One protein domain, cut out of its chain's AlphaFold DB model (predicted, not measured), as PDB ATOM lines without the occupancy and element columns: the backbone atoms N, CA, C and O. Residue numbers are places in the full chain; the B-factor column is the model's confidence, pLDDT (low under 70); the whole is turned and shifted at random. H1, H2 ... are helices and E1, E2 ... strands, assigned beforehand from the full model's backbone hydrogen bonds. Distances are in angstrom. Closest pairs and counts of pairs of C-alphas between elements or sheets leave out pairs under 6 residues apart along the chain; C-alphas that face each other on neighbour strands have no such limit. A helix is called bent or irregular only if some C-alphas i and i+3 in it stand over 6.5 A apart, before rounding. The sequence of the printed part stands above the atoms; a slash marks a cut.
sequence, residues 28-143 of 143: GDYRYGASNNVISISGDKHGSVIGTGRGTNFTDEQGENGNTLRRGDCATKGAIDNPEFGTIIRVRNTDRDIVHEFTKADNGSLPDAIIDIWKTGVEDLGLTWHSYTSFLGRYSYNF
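What this domain is: This is residues 28 to 143 of the 143 residues of an uncharacterized protein of Paenibacillus polymyxa (UniProt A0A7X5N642). Six strands, E3, E7, E4, E6, E5 and E8, make a small closed barrel; E1 and E2 extend its wall as a flap beside the first part of E3, and the short helix H1 packs on its outside. The printed part has 116 residues, with eight named strands and one named helix in the order E1 to E7, H1, E8. It is mostly strand, with mixed pairing, compact with a radius of gyration of the C-alphas of 12.8 A, and spans 36 by 32 by 23 A.

How they stand to each other: Start at E3, residues 48 to 58, which bends by 87 degrees at residue 53. Within hydrogen-bond range of it you find parallel E7, residues 115 to 118 (N 56 and O 115, 3.0 A), and antiparallel E8, residues 135 to 142 (N 137 and O 53, 2.7 A). E7 is antiparallel to E4, residues 73 to 77, with N 75 and O 116 2.8 A apart. E4 is parallel to E6, residues 98 to 108, with N 74 and O 103 2.9 A apart. E6 bends by 92 degrees at residue 105 and forms a hairpin with E5, residues 88 to 93, with N 89 and O 102 2.8 A apart. E5 and E8, antiparallel, close the ring with N 92 and O 138 2.7 A apart. E1, residues 28 to 32, E2, residues 37 to 42, and E3 form a meander, each strand the antiparallel neighbour of the one before, with N 30 and O 39 2.9 A apart and N 40 and O 50 2.8 A apart. H1, residues 119 to 125, is on the barrel, outside it, at a height over the sheet of 7.0 A; its closest C-alphas to E6 are those of Leu 125 and Ile 98, 5.5 A apart. H1 is only just irregular, with C-alphas 119 and 122 6.8 A apart; 0 of its 3 O i to N i+4 pairs and 3 of its 4 O i to N i+3 pairs are within hydrogen-bond range.

Where its parts are: Find C-alpha 28 at (156.182, 157.101, 108.467), where E1 begins, and C-alpha 142 at (158.690, 149.900, 95.518), where E8 ends. From first to last C-alpha E3 measures 24.9 A, E6 23.1 A and E8 22.7 A.

The domain as a whole: The C-alphas farthest apart, those of Lys 45 and His 130, are 38.5 A apart. The printed part has no cut; look at residues 59 to 72 for the long link, E3 to E4. Mean pLDDT of the printed part is 96.7, and no printed residue is under 70.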
ATOM      1  N   GLY A  28     157.229 156.403 107.727       97.81
ATOM      2  CA  GLY A  28     156.182 157.101 108.467       97.81
ATOM      3  C   GLY A  28     154.994 157.505 107.597       97.81
ATOM      4  O   GLY A  28     155.003 157.320 106.379       97.81
ATOM      5  N   ASP A  29     153.980 158.079 108.248       98.06
ATOM      6  CA  ASP A  29     152.776 158.610 107.609       98.06
ATOM      7  C   ASP A  29     152.824 160.138 107.569       98.06
ATOM      8  O   ASP A  29     152.862 160.804 108.608       98.06
ATOM      9  N   TYR A  30     152.747 160.701 106.368       98.06
ATOM     10  CA  TYR A  30     152.781 162.139 106.134       98.06
ATOM     11  C   TYR A  30     151.409 162.628 105.678       98.06
ATOM     12  O   TYR A  30     150.991 162.358 104.552       98.06
ATOM     13  N   ARG A  31     150.706 163.349 106.560       98.06
ATOM     14  CA  ARG A  31     149.348 163.865 106.319       98.06
ATOM     15  C   ARG A  31     149.370 165.347 105.966       98.06
ATOM     16  O   ARG A  31     150.056 166.112 106.642       98.06
ATOM     17  N   TYR A  32     148.634 165.757 104.935       96.50
ATOM     18  CA  TYR A  32     148.628 167.148 104.466       96.50
ATOM     19  C   TYR A  32     147.422 167.483 103.575       96.50
ATOM     20  O   TYR A  32     146.727 166.602 103.066       96.50
ATOM     21  N   GLY A  33     147.230 168.781 103.332       95.94
ATOM     22  CA  GLY A  33     146.204 169.298 102.428       95.94
ATOM     23  C   GLY A  33     144.783 169.231 102.997       95.94
ATOM     24  O   GLY A  33     144.512 168.557 103.992       95.94
ATOM     25  N   ALA A  34     143.866 169.955 102.360       96.69
ATOM     26  CA  ALA A  34     142.454 169.999 102.742       96.69
ATOM     27  C   ALA A  34     141.726 168.666 102.486       96.69
ATOM     28  O   ALA A  34     140.772 168.337 103.187       96.69
ATOM     29  N   SER A  35     142.212 167.872 101.532       96.00
ATOM     30  CA  SER A  35     141.687 166.552 101.176       96.00
ATOM     31  C   SER A  35     142.189 165.429 102.100       96.00
ATOM     32  O   SER A  35     141.926 164.259 101.828       96.00
ATOM     33  N   ASN A  36     142.903 165.761 103.190       95.88
ATOM     34  CA  ASN A  36     143.480 164.806 104.147       95.88
ATOM     35  C   ASN A  36     144.326 163.721 103.457       95.88
ATOM     36  O   ASN A  36     144.201 162.524 103.733       95.88
ATOM     37  N   ASN A  37     145.174 164.158 102.524       98.56
ATOM     38  CA  ASN A  37     146.071 163.289 101.777       98.56
ATOM     39  C   ASN A  37     147.061 162.619 102.730       98.56
ATOM     40  O   ASN A  37     147.514 163.239 103.694       98.56
ATOM     41  N   VAL A  38     147.430 161.377 102.429       98.69
ATOM     42  CA  VAL A  38     148.432 160.620 103.184       98.69
ATOM     43  C   VAL A  38     149.442 160.028 102.218       98.69
ATOM     44  O   VAL A  38     149.049 159.341 101.279       98.69
ATOM     45  N   ILE A  39     150.728 160.251 102.468       98.81
ATOM     46  CA  ILE A  39     151.812 159.461 101.876       98.81
ATOM     47  C   ILE A  39     152.423 158.624 102.996       98.81
ATOM     48  O   ILE A  39     152.937 159.173 103.968       98.81
ATOM     49  N   SER A  40     152.341 157.306 102.866       98.75
ATOM     50  CA  SER A  40     152.925 156.337 103.791       98.75
ATOM     51  C   SER A  40     154.190 155.749 103.179       98.75
ATOM     52  O   SER A  40     154.155 155.220 102.067       98.75
ATOM     53  N   ILE A  41     155.299 155.830 103.910       98.62
ATOM     54  CA  ILE A  41     156.600 155.286 103.511       98.62
ATOM     55  C   ILE A  41     156.948 154.140 104.457       98.62
ATOM     56  O   ILE A  41     156.954 154.307 105.678       98.62
ATOM     57  N   SER A  42     157.262 152.975 103.898       97.50
ATOM     58  CA  SER A  42     157.690 151.789 104.644       97.50
ATOM     59  C   SER A  42     159.065 151.333 104.173       97.50
ATOM     60  O   SER A  42     159.282 151.271 102.966       97.50
ATOM     61  N   GLY A  43     159.933 150.917 105.096       91.69
ATOM     62  CA  GLY A  43     161.285 150.446 104.780       91.69
ATOM     63  C   GLY A  43     162.316 151.576 104.683       91.69
ATOM     64  O   GLY A  43     161.962 152.748 104.571       91.69
ATOM     65  N   ASP A  44     163.596 151.217 104.789       82.94
ATOM     66  CA  ASP A  44     164.733 152.144 104.750       82.94
ATOM     67  C   ASP A  44     165.529 152.026 103.437       82.94
ATOM     68  O   ASP A  44     165.630 152.993 102.686       82.94
ATOM     69  N   LYS A  45     166.059 150.834 103.141       86.00
ATOM     70  CA  LYS A  45     166.823 150.504 101.931       86.00
ATOM     71  C   LYS A  45     165.982 149.791 100.884       86.00
ATOM     72  O   LYS A  45     166.231 149.979  99.703       86.00
ATOM     73  N   HIS A  46     165.028 148.981 101.340       92.69
ATOM     74  CA  HIS A  46     164.045 148.307 100.504       92.69
ATOM     75  C   HIS A  46     162.669 148.524 101.104       92.69
ATOM     76  O   HIS A  46     162.466 148.286 102.301       92.69
ATOM     77  N   GLY A  47     161.740 149.010 100.298       96.94
ATOM     78  CA  GLY A  47     160.516 149.563 100.828       96.94
ATOM     79  C   GLY A  47     159.457 149.857  99.789       96.94
ATOM     80  O   GLY A  47     159.524 149.437  98.636       96.94
ATOM     81  N   SER A  48     158.442 150.578 100.244       98.12
ATOM     82  CA  SER A  48     157.335 151.009  99.408       98.12
ATOM     83  C   SER A  48     156.861 152.389  99.824       98.12
ATOM     84  O   SER A  48     156.964 152.773 100.995       98.12
ATOM     85  N   VAL A  49     156.344 153.123  98.848       98.75
ATOM     86  CA  VAL A  49     155.580 154.346  99.075       98.75
ATOM     87  C   VAL A  49     154.153 154.099  98.626       98.75
ATOM     88  O   VAL A  49     153.925 153.525  97.560       98.75
ATOM     89  N   ILE A  50     153.190 154.535  99.435       98.81
ATOM     90  CA  ILE A  50     151.767 154.505  99.103       98.81
ATOM     91  C   ILE A  50     151.164 155.874  99.409       98.81
ATOM     92  O   ILE A  50     151.052 156.261 100.569       98.81
ATOM     93  N   GLY A  51     150.731 156.589  98.374       98.75
ATOM     94  CA  GLY A  51     149.919 157.796  98.515       98.75
ATOM     95  C   GLY A  51     148.435 157.463  98.418       98.75
ATOM     96  O   GLY A  51     148.049 156.740  97.506       98.75
ATOM     97  N   THR A  52     147.597 157.980  99.314       98.75
ATOM     98  CA  THR A  52     146.125 157.894  99.250       98.75
ATOM     99  C   THR A  52     145.522 159.274  99.480       98.75
ATOM    100  O   THR A  52     145.887 159.956 100.438       98.75
ATOM    101  N   GLY A  53     144.613 159.700  98.607       98.62
ATOM    102  CA  GLY A  53     144.028 161.037  98.668       98.62
ATOM    103  C   GLY A  53     143.640 161.556  97.292       98.62
ATOM    104  O   GLY A  53     143.338 160.786  96.385       98.62
ATOM    105  N   ARG A  54     143.643 162.872  97.126       98.69
ATOM    106  CA  ARG A  54     143.259 163.538  95.883       98.69
ATOM    107  C   ARG A  54     144.377 163.449  94.841       98.69
ATOM    108  O   ARG A  54     145.494 163.882  95.096       98.69
ATOM    109  N   GLY A  55     144.085 162.907  93.664       98.56
ATOM    110  CA  GLY A  55     144.920 163.040  92.469       98.56
ATOM    111  C   GLY A  55     144.407 164.162  91.567       98.56
ATOM    112  O   GLY A  55     143.205 164.444  91.546       98.56
ATOM    113  N   THR A  56     145.304 164.803  90.828       98.50
ATOM    114  CA  THR A  56     144.998 165.939  89.941       98.50
ATOM    115  C   THR A  56     145.697 165.819  88.589       98.50
ATOM    116  O   THR A  56     146.290 164.783  88.277       98.50
ATOM    117  N   ASN A  57     145.547 166.847  87.750       98.12
ATOM    118  CA  ASN A  57     146.328 167.016  86.537       98.12
ATOM    119  C   ASN A  57     146.996 168.387  86.478       98.12
ATOM    120  O   ASN A  57     146.550 169.333  87.128       98.12
ATOM    121  N   PHE A  58     148.014 168.481  85.628       95.44
ATOM    122  CA  PHE A  58     148.769 169.701  85.371       95.44
ATOM    123  C   PHE A  58     149.104 169.845  83.881       95.44
ATOM    124  O   PHE A  58     148.947 168.901  83.099       95.44
ATOM    125  N   THR A  59     149.526 171.045  83.466       95.06
ATOM    126  CA  THR A  59     149.690 171.402  82.045       95.06
ATOM    127  C   THR A  59     151.074 171.914  81.663       95.06
ATOM    128  O   THR A  59     151.248 172.337  80.517       95.06
ATOM    129  N   ASP A  60     152.033 171.876  82.581       91.69
ATOM    130  CA  ASP A  60     153.383 172.393  82.357       91.69
ATOM    131  C   ASP A  60     154.047 171.702  81.162       91.69
ATOM    132  O   ASP A  60     153.722 170.568  80.810       91.69
ATOM    133  N   GLU A  61     154.938 172.401  80.467       93.88
ATOM    134  CA  GLU A  61     155.599 171.845  79.280       93.88
ATOM    135  C   GLU A  61     156.912 171.144  79.619       93.88
ATOM    136  O   GLU A  61     157.291 170.196  78.932       93.88
ATOM    137  N   GLN A  62     157.586 171.595  80.677       94.38
ATOM    138  CA  GLN A  62     158.886 171.093  81.104       94.38
ATOM    139  C   GLN A  62     158.792 170.511  82.513       94.38
ATOM    140  O   GLN A  62     158.119 171.092  83.360       94.38
ATOM    141  N   GLY A  63     159.472 169.391  82.743       92.19
ATOM    142  CA  GLY A  63     159.577 168.735  84.043       92.19
ATOM    143  C   GLY A  63     160.870 169.057  84.793       92.19
ATOM    144  O   GLY A  63     161.640 169.947  84.421       92.19
ATOM    145  N   GLU A  64     161.136 168.267  85.833       87.50
ATOM    146  CA  GLU A  64     162.191 168.500  86.832       87.50
ATOM    147  C   GLU A  64     163.619 168.567  86.266       87.50
ATOM    148  O   GLU A  64     164.485 169.200  86.865       87.50
ATOM    149  N   ASN A  65     163.864 167.951  85.105       87.69
ATOM    150  CA  ASN A  65     165.174 167.905  84.445       87.69
ATOM    151  C   ASN A  65     165.226 168.763  83.168       87.69
ATOM    152  O   ASN A  65     166.097 168.562  82.320       87.69
ATOM    153  N   GLY A  66     164.267 169.677  82.975       87.44
ATOM    154  CA  GLY A  66     164.100 170.395  81.706       87.44
ATOM    155  C   GLY A  66     163.668 169.479  80.554       87.44
ATOM    156  O   GLY A  66     163.837 169.822  79.384       87.44
ATOM    157  N   ASN A  67     163.152 168.291  80.880       91.62
ATOM    158  CA  ASN A  67     162.568 167.354  79.934       91.62
ATOM    159  C   ASN A  67     161.198 167.847  79.476       91.62
ATOM    160  O   ASN A  67     160.397 168.291  80.292       91.62
ATOM    161  N   THR A  68     160.886 167.661  78.196       97.38
ATOM    162  CA  THR A  68     159.534 167.916  77.697       97.38
ATOM    163  C   THR A  68     158.583 166.836  78.192       97.38
ATOM    164  O   THR A  68     158.823 165.645  77.975       97.38
ATOM    165  N   LEU A  69     157.511 167.263  78.851       97.19
ATOM    166  CA  LEU A  69     156.496 166.381  79.413       97.19
ATOM    167  C   LEU A  69     155.539 165.861  78.338       97.19
ATOM    168  O   LEU A  69     155.272 166.520  77.326       97.19
ATOM    169  N   ARG A  70     155.009 164.659  78.565       97.75
ATOM    170  CA  ARG A  70     154.113 163.954  77.640       97.75
ATOM    171  C   ARG A  70     153.058 163.131  78.374       97.75
ATOM    172  O   ARG A  70     153.141 162.876  79.571       97.75
ATOM    173  N   ARG A  71     152.039 162.689  77.629       98.00
ATOM    174  CA  ARG A  71     151.004 161.785  78.152       98.00
ATOM    175  C   ARG A  71     151.677 160.534  78.717       98.00
ATOM    176  O   ARG A  71     152.513 159.941  78.039       98.00
ATOM    177  N   GLY A  72     151.298 160.159  79.936       97.94
ATOM    178  CA  GLY A  72     151.933 159.078  80.690       97.94
ATOM    179  C   GLY A  72     152.942 159.560  81.736       97.94
ATOM    180  O   GLY A  72     153.344 158.762  82.575       97.94
ATOM    181  N   ASP A  73     153.300 160.844  81.755       98.69
ATOM    182  CA  ASP A  73     154.146 161.413  82.804       98.69
ATOM    183  C   ASP A  73     153.329 161.849  84.033       98.69
ATOM    184  O   ASP A  73     152.146 162.207  83.939       98.69
ATOM    185  N   CYS A  74     153.974 161.854  85.198       98.62
ATOM    186  CA  CYS A  74     153.402 162.374  86.434       98.62
ATOM    187  C   CYS A  74     154.412 163.151  87.288       98.62
ATOM    188  O   CYS A  74     155.619 162.878  87.268       98.62
ATOM    189  N   ALA A  75     153.874 164.057  88.101       98.12
ATOM    190  CA  ALA A  75     154.572 164.746  89.171       98.12
ATOM    191  C   ALA A  75     154.213 164.150  90.541       98.12
ATOM    192  O   ALA A  75     153.037 163.918  90.842       98.12
ATOM    193  N   THR A  76     155.217 163.927  91.392       97.88
ATOM    194  CA  THR A  76     155.018 163.541  92.803       97.88
ATOM    195  C   THR A  76     155.188 164.746  93.725       97.88
ATOM    196  O   THR A  76     155.651 165.817  93.319       97.88
ATOM    197  N   LYS A  77     154.806 164.589  94.998       97.06
ATOM    198  CA  LYS A  77     155.014 165.620  96.016       97.06
ATOM    199  C   LYS A  77     156.478 165.631  96.445       97.06
ATOM    200  O   LYS A  77     156.840 164.994  97.435       97.06
ATOM    201  N   GLY A  78     157.299 166.406  95.740       95.94
ATOM    202  CA  GLY A  78     158.756 166.378  95.891       95.94
ATOM    203  C   GLY A  78     159.258 166.614  97.323       95.94
ATOM    204  O   GLY A  78     160.307 166.102  97.686       95.94
ATOM    205  N   ALA A  79     158.509 167.338  98.164       95.69
ATOM    206  CA  ALA A  79     158.865 167.589  99.569       95.69
ATOM    207  C   ALA A  79     158.716 166.367 100.506       95.69
ATOM    208  O   ALA A  79     159.112 166.424 101.671       95.69
ATOM    209  N   ILE A  80     158.093 165.284 100.034       96.88
ATOM    210  CA  ILE A  80     157.886 164.041 100.796       96.88
ATOM    211  C   ILE A  80     158.461 162.844 100.042       96.88
ATOM    212  O   ILE A  80     159.089 161.976 100.649       96.88
ATOM    213  N   ASP A  81     158.245 162.814  98.733       97.12
ATOM    214  CA  ASP A  81     158.530 161.685  97.865       97.12
ATOM    215  C   ASP A  81     159.031 162.196  96.507       97.12
ATOM    216  O   ASP A  81     158.243 162.665  95.679       97.12
ATOM    217  N   ASN A  82     160.349 162.132  96.295       96.50
ATOM    218  CA  ASN A  82     161.013 162.479  95.038       96.50
ATOM    219  C   ASN A  82     161.766 161.251  94.486       96.50
ATOM    220  O   ASN A  82     163.002 161.203  94.546       96.50
ATOM    221  N   PRO A  83     161.046 160.221  93.995       97.00
ATOM    222  CA  PRO A  83     161.685 159.061  93.394       97.00
ATOM    223  C   PRO A  83     162.528 159.460  92.183       97.00
ATOM    224  O   PRO A  83     162.379 160.549  91.631       97.00
ATOM    225  N   GLU A  84     163.416 158.559  91.762       96.31
ATOM    226  CA  GLU A  84     164.278 158.801  90.608       96.31
ATOM    227  C   GLU A  84     163.425 159.123  89.373       96.31
ATOM    228  O   GLU A  84     162.366 158.514  89.166       96.31
ATOM    229  N   PHE A  85     163.893 160.049  88.537       96.44
ATOM    230  CA  PHE A  85     163.285 160.282  87.233       96.44
ATOM    231  C   PHE A  85     163.165 158.952  86.473       96.44
ATOM    232  O   PHE A  85     164.100 158.151  86.444       96.44
ATOM    233  N   GLY A  86     162.016 158.706  85.849       97.75
ATOM    234  CA  GLY A  86     161.738 157.452  85.155       97.75
ATOM    235  C   GLY A  86     161.154 156.349  86.041       97.75
ATOM    236  O   GLY A  86     160.770 155.305  85.515       97.75
ATOM    237  N   THR A  87     161.046 156.552  87.360       98.56
ATOM    238  CA  THR A  87     160.383 155.583  88.246       98.56
ATOM    239  C   THR A  87     158.944 155.361  87.792       98.56
ATOM    240  O   THR A  87     158.189 156.315  87.596       98.56
ATOM    241  N   ILE A  88     158.555 154.094  87.655       98.75
ATOM    242  CA  ILE A  88     157.182 153.722  87.326       98.75
ATOM    243  C   ILE A  88     156.314 153.836  88.577       98.75
ATOM    244  O   ILE A  88     156.543 153.168  89.588       98.75
ATOM    245  N   ILE A  89     155.296 154.682  88.490       98.88
ATOM    246  CA  ILE A  89     154.329 154.954  89.541       98.88
ATOM    247  C   ILE A  89     153.002 154.315  89.146       98.88
ATOM    248  O   ILE A  89     152.345 154.723  88.188       98.88
ATOM    249  N   ARG A  90     152.568 153.317  89.914       98.88
ATOM    250  CA  ARG A  90     151.264 152.682  89.709       98.88
ATOM    251  C   ARG A  90     150.181 153.540  90.352       98.88
ATOM    252  O   ARG A  90     150.143 153.637  91.578       98.88
ATOM    253  N   VAL A  91     149.278 154.107  89.556       98.88
ATOM    254  CA  VAL A  91     148.188 154.981  90.018       98.88
ATOM    255  C   VAL A  91     146.841 154.294  89.811       98.88
ATOM    256  O   VAL A  91     146.559 153.756  88.746       98.88
ATOM    257  N   ARG A  92     145.992 154.311  90.839       98.75
ATOM    258  CA  ARG A  92     144.614 153.810  90.825       98.75
ATOM    259  C   ARG A  92     143.649 154.965  91.035       98.75
ATOM    260  O   ARG A  92     143.727 155.642  92.058       98.75
ATOM    261  N   ASN A  93     142.704 155.124  90.121       98.56
ATOM    262  CA  ASN A  93     141.476 155.867  90.359       98.56
ATOM    263  C   ASN A  93     140.515 154.959  91.129       98.56
ATOM    264  O   ASN A  93     140.016 153.969  90.594       98.56
ATOM    265  N   THR A  94     140.301 155.266  92.403       97.56
ATOM    266  CA  THR A  94     139.558 154.391  93.318       97.56
ATOM    267  C   THR A  94     138.047 154.454  93.123       97.56
ATOM    268  O   THR A  94     137.381 153.468  93.419       97.56
ATOM    269  N   ASP A  95     137.519 155.533  92.536       95.06
ATOM    270  CA  ASP A  95     136.085 155.660  92.243       95.06
ATOM    271  C   ASP A  95     135.644 154.749  91.087       95.06
ATOM    272  O   ASP A  95     134.500 154.307  91.033       95.06
ATOM    273  N   ARG A  96     136.549 154.487  90.134       92.75
ATOM    274  CA  ARG A  96     136.279 153.686  88.921       92.75
ATOM    275  C   ARG A  96     136.957 152.324  88.914       92.75
ATOM    276  O   ARG A  96     136.713 151.535  88.011       92.75
ATOM    277  N   ASP A  97     137.828 152.082  89.884       96.31
ATOM    278  CA  ASP A  97     138.709 150.922  89.932       96.31
ATOM    279  C   ASP A  97     139.571 150.727  88.669       96.31
ATOM    280  O   ASP A  97     139.752 149.621  88.162       96.31
ATOM    281  N   ILE A  98     140.117 151.827  88.147       98.50
ATOM    282  CA  ILE A  98     141.019 151.810  86.988       98.50
ATOM    283  C   ILE A  98     142.438 152.064  87.469       98.50
ATOM    284  O   ILE A  98     142.678 152.953  88.290       98.50
ATOM    285  N   VAL A  99     143.381 151.282  86.950       98.62
ATOM    286  CA  VAL A  99     144.804 151.387  87.267       98.62
ATOM    287  C   VAL A  99     145.590 151.641  85.993       98.62
ATOM    288  O   VAL A  99     145.381 150.954  84.997       98.62
ATOM    289  N   HIS A 100     146.531 152.573  86.064       98.75
ATOM    290  CA  HIS A 100     147.507 152.809  85.012       98.75
ATOM    291  C   HIS A 100     148.889 153.092  85.613       98.75
ATOM    292  O   HIS A 100     149.010 153.487  86.777       98.75
ATOM    293  N   GLU A 101     149.930 152.847  84.829       98.81
ATOM    294  CA  GLU A 101     151.313 153.123  85.203       98.81
ATOM    295  C   GLU A 101     151.758 154.430  84.557       98.81
ATOM    296  O   GLU A 101     151.625 154.613  83.351       98.81
ATOM    297  N   PHE A 102     152.279 155.339  85.375       98.88
ATOM    298  CA  PHE A 102     152.807 156.623  84.935       98.88
ATOM    299  C   PHE A 102     154.304 156.690  85.211       98.88
ATOM    300  O   PHE A 102     154.813 156.040  86.123       98.88
ATOM    301  N   THR A 103     155.017 157.486  84.428       98.69
ATOM    302  CA  THR A 103     156.451 157.707  84.593       98.69
ATOM    303  C   THR A 103     156.675 158.972  85.411       98.69
ATOM    304  O   THR A 103     156.214 160.050  85.037       98.69
ATOM    305  N   LYS A 104     157.404 158.869  86.525       98.19
ATOM    306  CA  LYS A 104     157.883 160.039  87.267       98.19
ATOM    307  C   LYS A 104     158.748 160.897  86.344       98.19
ATOM    308  O   LYS A 104     159.811 160.446  85.923       98.19
ATOM    309  N   ALA A 105     158.307 162.117  86.058       97.56
ATOM    310  CA  ALA A 105     159.037 163.023  85.169       97.56
ATOM    311  C   ALA A 105     159.076 164.480  85.650       97.56
ATOM    312  O   ALA A 105     159.667 165.330  84.985       97.56
ATOM    313  N   ASP A 106     158.424 164.777  86.775       96.12
ATOM    314  CA  ASP A 106     158.387 166.111  87.359       96.12
ATOM    315  C   ASP A 106     158.153 166.062  88.876       96.12
ATOM    316  O   ASP A 106     157.816 165.010  89.424       96.12
ATOM    317  N   ASN A 107     158.347 167.177  89.572       93.31
ATOM    318  CA  ASN A 107     157.980 167.343  90.970       93.31
ATOM    319  C   ASN A 107     157.024 168.519  91.118       93.31
ATOM    320  O   ASN A 107     157.311 169.620  90.667       93.31
ATOM    321  N   GLY A 108     155.940 168.312  91.860       90.06
ATOM    322  CA  GLY A 108     155.011 169.373  92.227       90.06
ATOM    323  C   GLY A 108     155.154 169.777  93.693       90.06
ATOM    324  O   GLY A 108     155.539 168.980  94.557       90.06
ATOM    325  N   SER A 109     154.765 171.013  94.010       91.81
ATOM    326  CA  SER A 109     154.538 171.422  95.406       91.81
ATOM    327  C   SER A 109     153.383 170.629  96.041       91.81
ATOM    328  O   SER A 109     153.419 170.317  97.238       91.81
ATOM    329  N   LEU A 110     152.386 170.271  95.218       95.00
ATOM    330  CA  LEU A 110     151.197 169.472  95.530       95.00
ATOM    331  C   LEU A 110     150.611 169.804  96.913       95.00
ATOM    332  O   LEU A 110     150.664 168.977  97.832       95.00
ATOM    333  N   PRO A 111     150.103 171.034  97.120       95.38
ATOM    334  CA  PRO A 111     149.603 171.457  98.427       95.38
ATOM    335  C   PRO A 111     148.393 170.630  98.881       95.38
ATOM    336  O   PRO A 111     148.245 170.377 100.074       95.38
ATOM    337  N   ASP A 112     147.571 170.163  97.935       97.38
ATOM    338  CA  ASP A 112     146.404 169.316  98.199       97.38
ATOM    339  C   ASP A 112     146.202 168.219  97.137       97.38
ATOM    340  O   ASP A 112     145.110 168.028  96.596       97.38
ATOM    341  N   ALA A 113     147.291 167.527  96.798       98.31
ATOM    342  CA  ALA A 113     147.255 166.349  95.942       98.31
ATOM    343  C   ALA A 113     148.352 165.341  96.315       98.31
ATOM    344  O   ALA A 113     149.401 165.715  96.845       98.31
ATOM    345  N   ILE A 114     148.118 164.058  96.044       98.50
ATOM    346  CA  ILE A 114     149.121 162.987  96.180       98.50
ATOM    347  C   ILE A 114     149.945 162.789  94.908       98.50
ATOM    348  O   ILE A 114     151.095 162.378  94.985       98.50
ATOM    349  N   ILE A 115     149.361 163.073  93.748       98.75
ATOM    350  CA  ILE A 115     149.961 162.856  92.435       98.75
ATOM    351  C   ILE A 115     149.323 163.837  91.454       98.75
ATOM    352  O   ILE A 115     148.117 164.091  91.537       98.75
ATOM    353  N   ASP A 116     150.119 164.344  90.523       98.12
ATOM    354  CA  ASP A 116     149.655 165.148  89.398       98.12
ATOM    355  C   ASP A 116     149.950 164.415  88.092       98.12
ATOM    356  O   ASP A 116     151.096 164.089  87.794       98.12
ATOM    357  N   ILE A 117     148.913 164.113  87.316       98.69
ATOM    358  CA  ILE A 117     149.037 163.410  86.037       98.69
ATOM    359  C   ILE A 117     149.111 164.427  84.906       98.69
ATOM    360  O   ILE A 117     148.315 165.364  84.844       98.69
ATOM    361  N   TRP A 118     150.052 164.257  83.986       98.44
ATOM    362  CA  TRP A 118     150.239 165.248  82.939       98.44
ATOM    363  C   TRP A 118     149.079 165.258  81.936       98.44
ATOM    364  O   TRP A 118     148.807 164.254  81.268       98.44
ATOM    365  N   LYS A 119     148.419 166.417  81.807       96.56
ATOM    366  CA  LYS A 119     147.350 166.733  80.844       96.56
ATOM    367  C   LYS A 119     146.382 165.566  80.622       96.56
ATOM    368  O   LYS A 119     145.726 165.098  81.549       96.56
ATOM    369  N   THR A 120     146.299 165.089  79.383       98.00
ATOM    370  CA  THR A 120     145.380 164.047  78.925       98.00
ATOM    371  C   THR A 120     145.703 162.659  79.476       98.00
ATOM    372  O   THR A 120     144.916 161.745  79.273       98.00
ATOM    373  N   GLY A 121     146.793 162.477  80.232       98.31
ATOM    374  CA  GLY A 121     147.097 161.209  80.906       98.31
ATOM    375  C   GLY A 121     146.025 160.775  81.909       98.31
ATOM    376  O   GLY A 121     145.857 159.585  82.148       98.31
ATOM    377  N   VAL A 122     145.226 161.703  82.450       98.44
ATOM    378  CA  VAL A 122     144.072 161.339  83.299       98.44
ATOM    379  C   VAL A 122     143.025 160.496  82.569       98.44
ATOM    380  O   VAL A 122     142.257 159.782  83.212       98.44
ATOM    381  N   GLU A 123     142.991 160.533  81.237       98.62
ATOM    382  CA  GLU A 123     142.083 159.706  80.440       98.62
ATOM    383  C   GLU A 123     142.418 158.216  80.541       98.62
ATOM    384  O   GLU A 123     141.513 157.383  80.504       98.62
ATOM    385  N   ASP A 124     143.686 157.872  80.791       98.50
ATOM    386  CA  ASP A 124     144.120 156.492  81.042       98.50
ATOM    387  C   ASP A 124     143.594 155.954  82.392       98.50
ATOM    388  O   ASP A 124     143.573 154.749  82.636       98.50
ATOM    389  N   LEU A 125     143.085 156.847  83.251       98.44
ATOM    390  CA  LEU A 125     142.374 156.541  84.497       98.44
ATOM    391  C   LEU A 125     140.839 156.600  84.347       98.44
ATOM    392  O   LEU A 125     140.114 156.644  85.350       98.44
ATOM    393  N   GLY A 126     140.335 156.627  83.108       98.00
ATOM    394  CA  GLY A 126     138.904 156.672  82.785       98.00
ATOM    395  C   GLY A 126     138.224 157.999  83.130       98.00
ATOM    396  O   GLY A 126     137.025 158.027  83.421       98.00
ATOM    397  N   LEU A 127     138.990 159.089  83.158       97.94
ATOM    398  CA  LEU A 127     138.494 160.447  83.373       97.94
ATOM    399  C   LEU A 127     138.410 161.197  82.040       97.94
ATOM    400  O   LEU A 127     139.078 160.844  81.077       97.94
ATOM    401  N   THR A 128     137.630 162.271  81.991       97.88
ATOM    402  CA  THR A 128     137.711 163.238  80.889       97.88
ATOM    403  C   THR A 128     138.675 164.346  81.290       97.88
ATOM    404  O   THR A 128     138.616 164.848  82.421       97.88
ATOM    405  N   TRP A 129     139.575 164.733  80.387       97.38
ATOM    406  CA  TRP A 129     140.506 165.815  80.672       97.38
ATOM    407  C   TRP A 129     139.814 167.186  80.698       97.38
ATOM    408  O   TRP A 129     139.166 167.607  79.740       97.38
ATOM    409  N   HIS A 130     140.036 167.899  81.799       96.62
ATOM    410  CA  HIS A 130     139.831 169.330  81.983       96.62
ATOM    411  C   HIS A 130     140.981 169.851  82.851       96.62
ATOM    412  O   HIS A 130     141.529 169.102  83.661       96.62
ATOM    413  N   SER A 131     141.304 171.143  82.772       93.12
ATOM    414  CA  SER A 131     142.385 171.750  83.574       93.12
ATOM    415  C   SER A 131     142.190 171.646  85.094       93.12
ATOM    416  O   SER A 131     143.122 171.877  85.852       93.12
ATOM    417  N   TYR A 132     140.989 171.287  85.550       94.00
ATOM    418  CA  TYR A 132     140.633 171.111  86.958       94.00
ATOM    419  C   TYR A 132     140.191 169.677  87.301       94.00
ATOM    420  O   TYR A 132     139.673 169.439  88.396       94.00
ATOM    421  N   THR A 133     140.371 168.710  86.393       97.31
ATOM    422  CA  THR A 133     140.066 167.298  86.669       97.31
ATOM    423  C   THR A 133     140.851 166.813  87.885       97.31
ATOM    424  O   THR A 133     142.075 166.943  87.955       97.31
ATOM    425  N   SER A 134     140.127 166.225  88.833       98.00
ATOM    426  CA  SER A 134     140.674 165.561  90.013       98.00
ATOM    427  C   SER A 134     139.930 164.256  90.271       98.00
ATOM    428  O   SER A 134     138.857 164.027  89.708       98.00
ATOM    429  N   PHE A 135     140.521 163.384  91.079       98.44
ATOM    430  CA  PHE A 135     139.983 162.058  91.373       98.44
ATOM    431  C   PHE A 135     140.418 161.577  92.755       98.44
ATOM    432  O   PHE A 135     141.443 162.022  93.277       98.44
ATOM    433  N   LEU A 136     139.670 160.639  93.340       98.44
ATOM    434  CA  LEU A 136     140.140 159.925  94.520       98.44
ATOM    435  C   LEU A 136     141.150 158.857  94.090       98.44
ATOM    436  O   LEU A 136     140.820 157.880  93.407       98.44
ATOM    437  N   GLY A 137     142.404 159.071  94.459       98.25
ATOM    438  CA  GLY A 137     143.555 158.338  93.968       98.25
ATOM    439  C   GLY A 137     144.267 157.510  95.030       98.25
ATOM    440  O   GLY A 137     144.281 157.827  96.223       98.25
ATOM    441  N   ARG A 138     144.950 156.473  94.548       98.81
ATOM    442  CA  ARG A 138     146.063 155.834  95.250       98.81
ATOM    443  C   ARG A 138     147.250 155.712  94.306       98.81
ATOM    444  O   ARG A 138     147.063 155.169  93.222       98.81
ATOM    445  N   TYR A 139     148.449 156.132  94.699       98.69
ATOM    446  CA  TYR A 139     149.673 155.793  93.965       98.69
ATOM    447  C   TYR A 139     150.565 154.865  94.788       98.69
ATOM    448  O   TYR A 139     150.484 154.858  96.017       98.69
ATOM    449  N   SER A 140     151.392 154.060  94.122       98.75
ATOM    450  CA  SER A 140     152.378 153.221  94.800       98.75
ATOM    451  C   SER A 140     153.564 152.843  93.921       98.75
ATOM    452  O   SER A 140     153.384 152.621  92.723       98.75
ATOM    453  N   TYR A 141     154.728 152.670  94.542       98.75
ATOM    454  CA  TYR A 141     155.909 152.042  93.947       98.75
ATOM    455  C   TYR A 141     156.790 151.411  95.042       98.75
ATOM    456  O   TYR A 141     156.649 151.742  96.222       98.75
ATOM    457  N   ASN A 142     157.685 150.504  94.642       98.06
ATOM    458  CA  ASN A 142     158.690 149.900  95.518       98.06
ATOM    459  C   ASN A 142     160.077 150.459  95.189       98.06
ATOM    460  O   ASN A 142     160.338 150.804  94.035       98.06
ATOM    461  N   PHE A 143     160.953 150.510  96.188       94.50
ATOM    462  CA  PHE A 143     162.339 150.970  96.070       94.50
ATOM    463  C   PHE A 143     163.295 150.043  96.817       94.50
ATOM    464  O   PHE A 143     162.818 149.316  97.718       94.50
TER     465      PHE A 143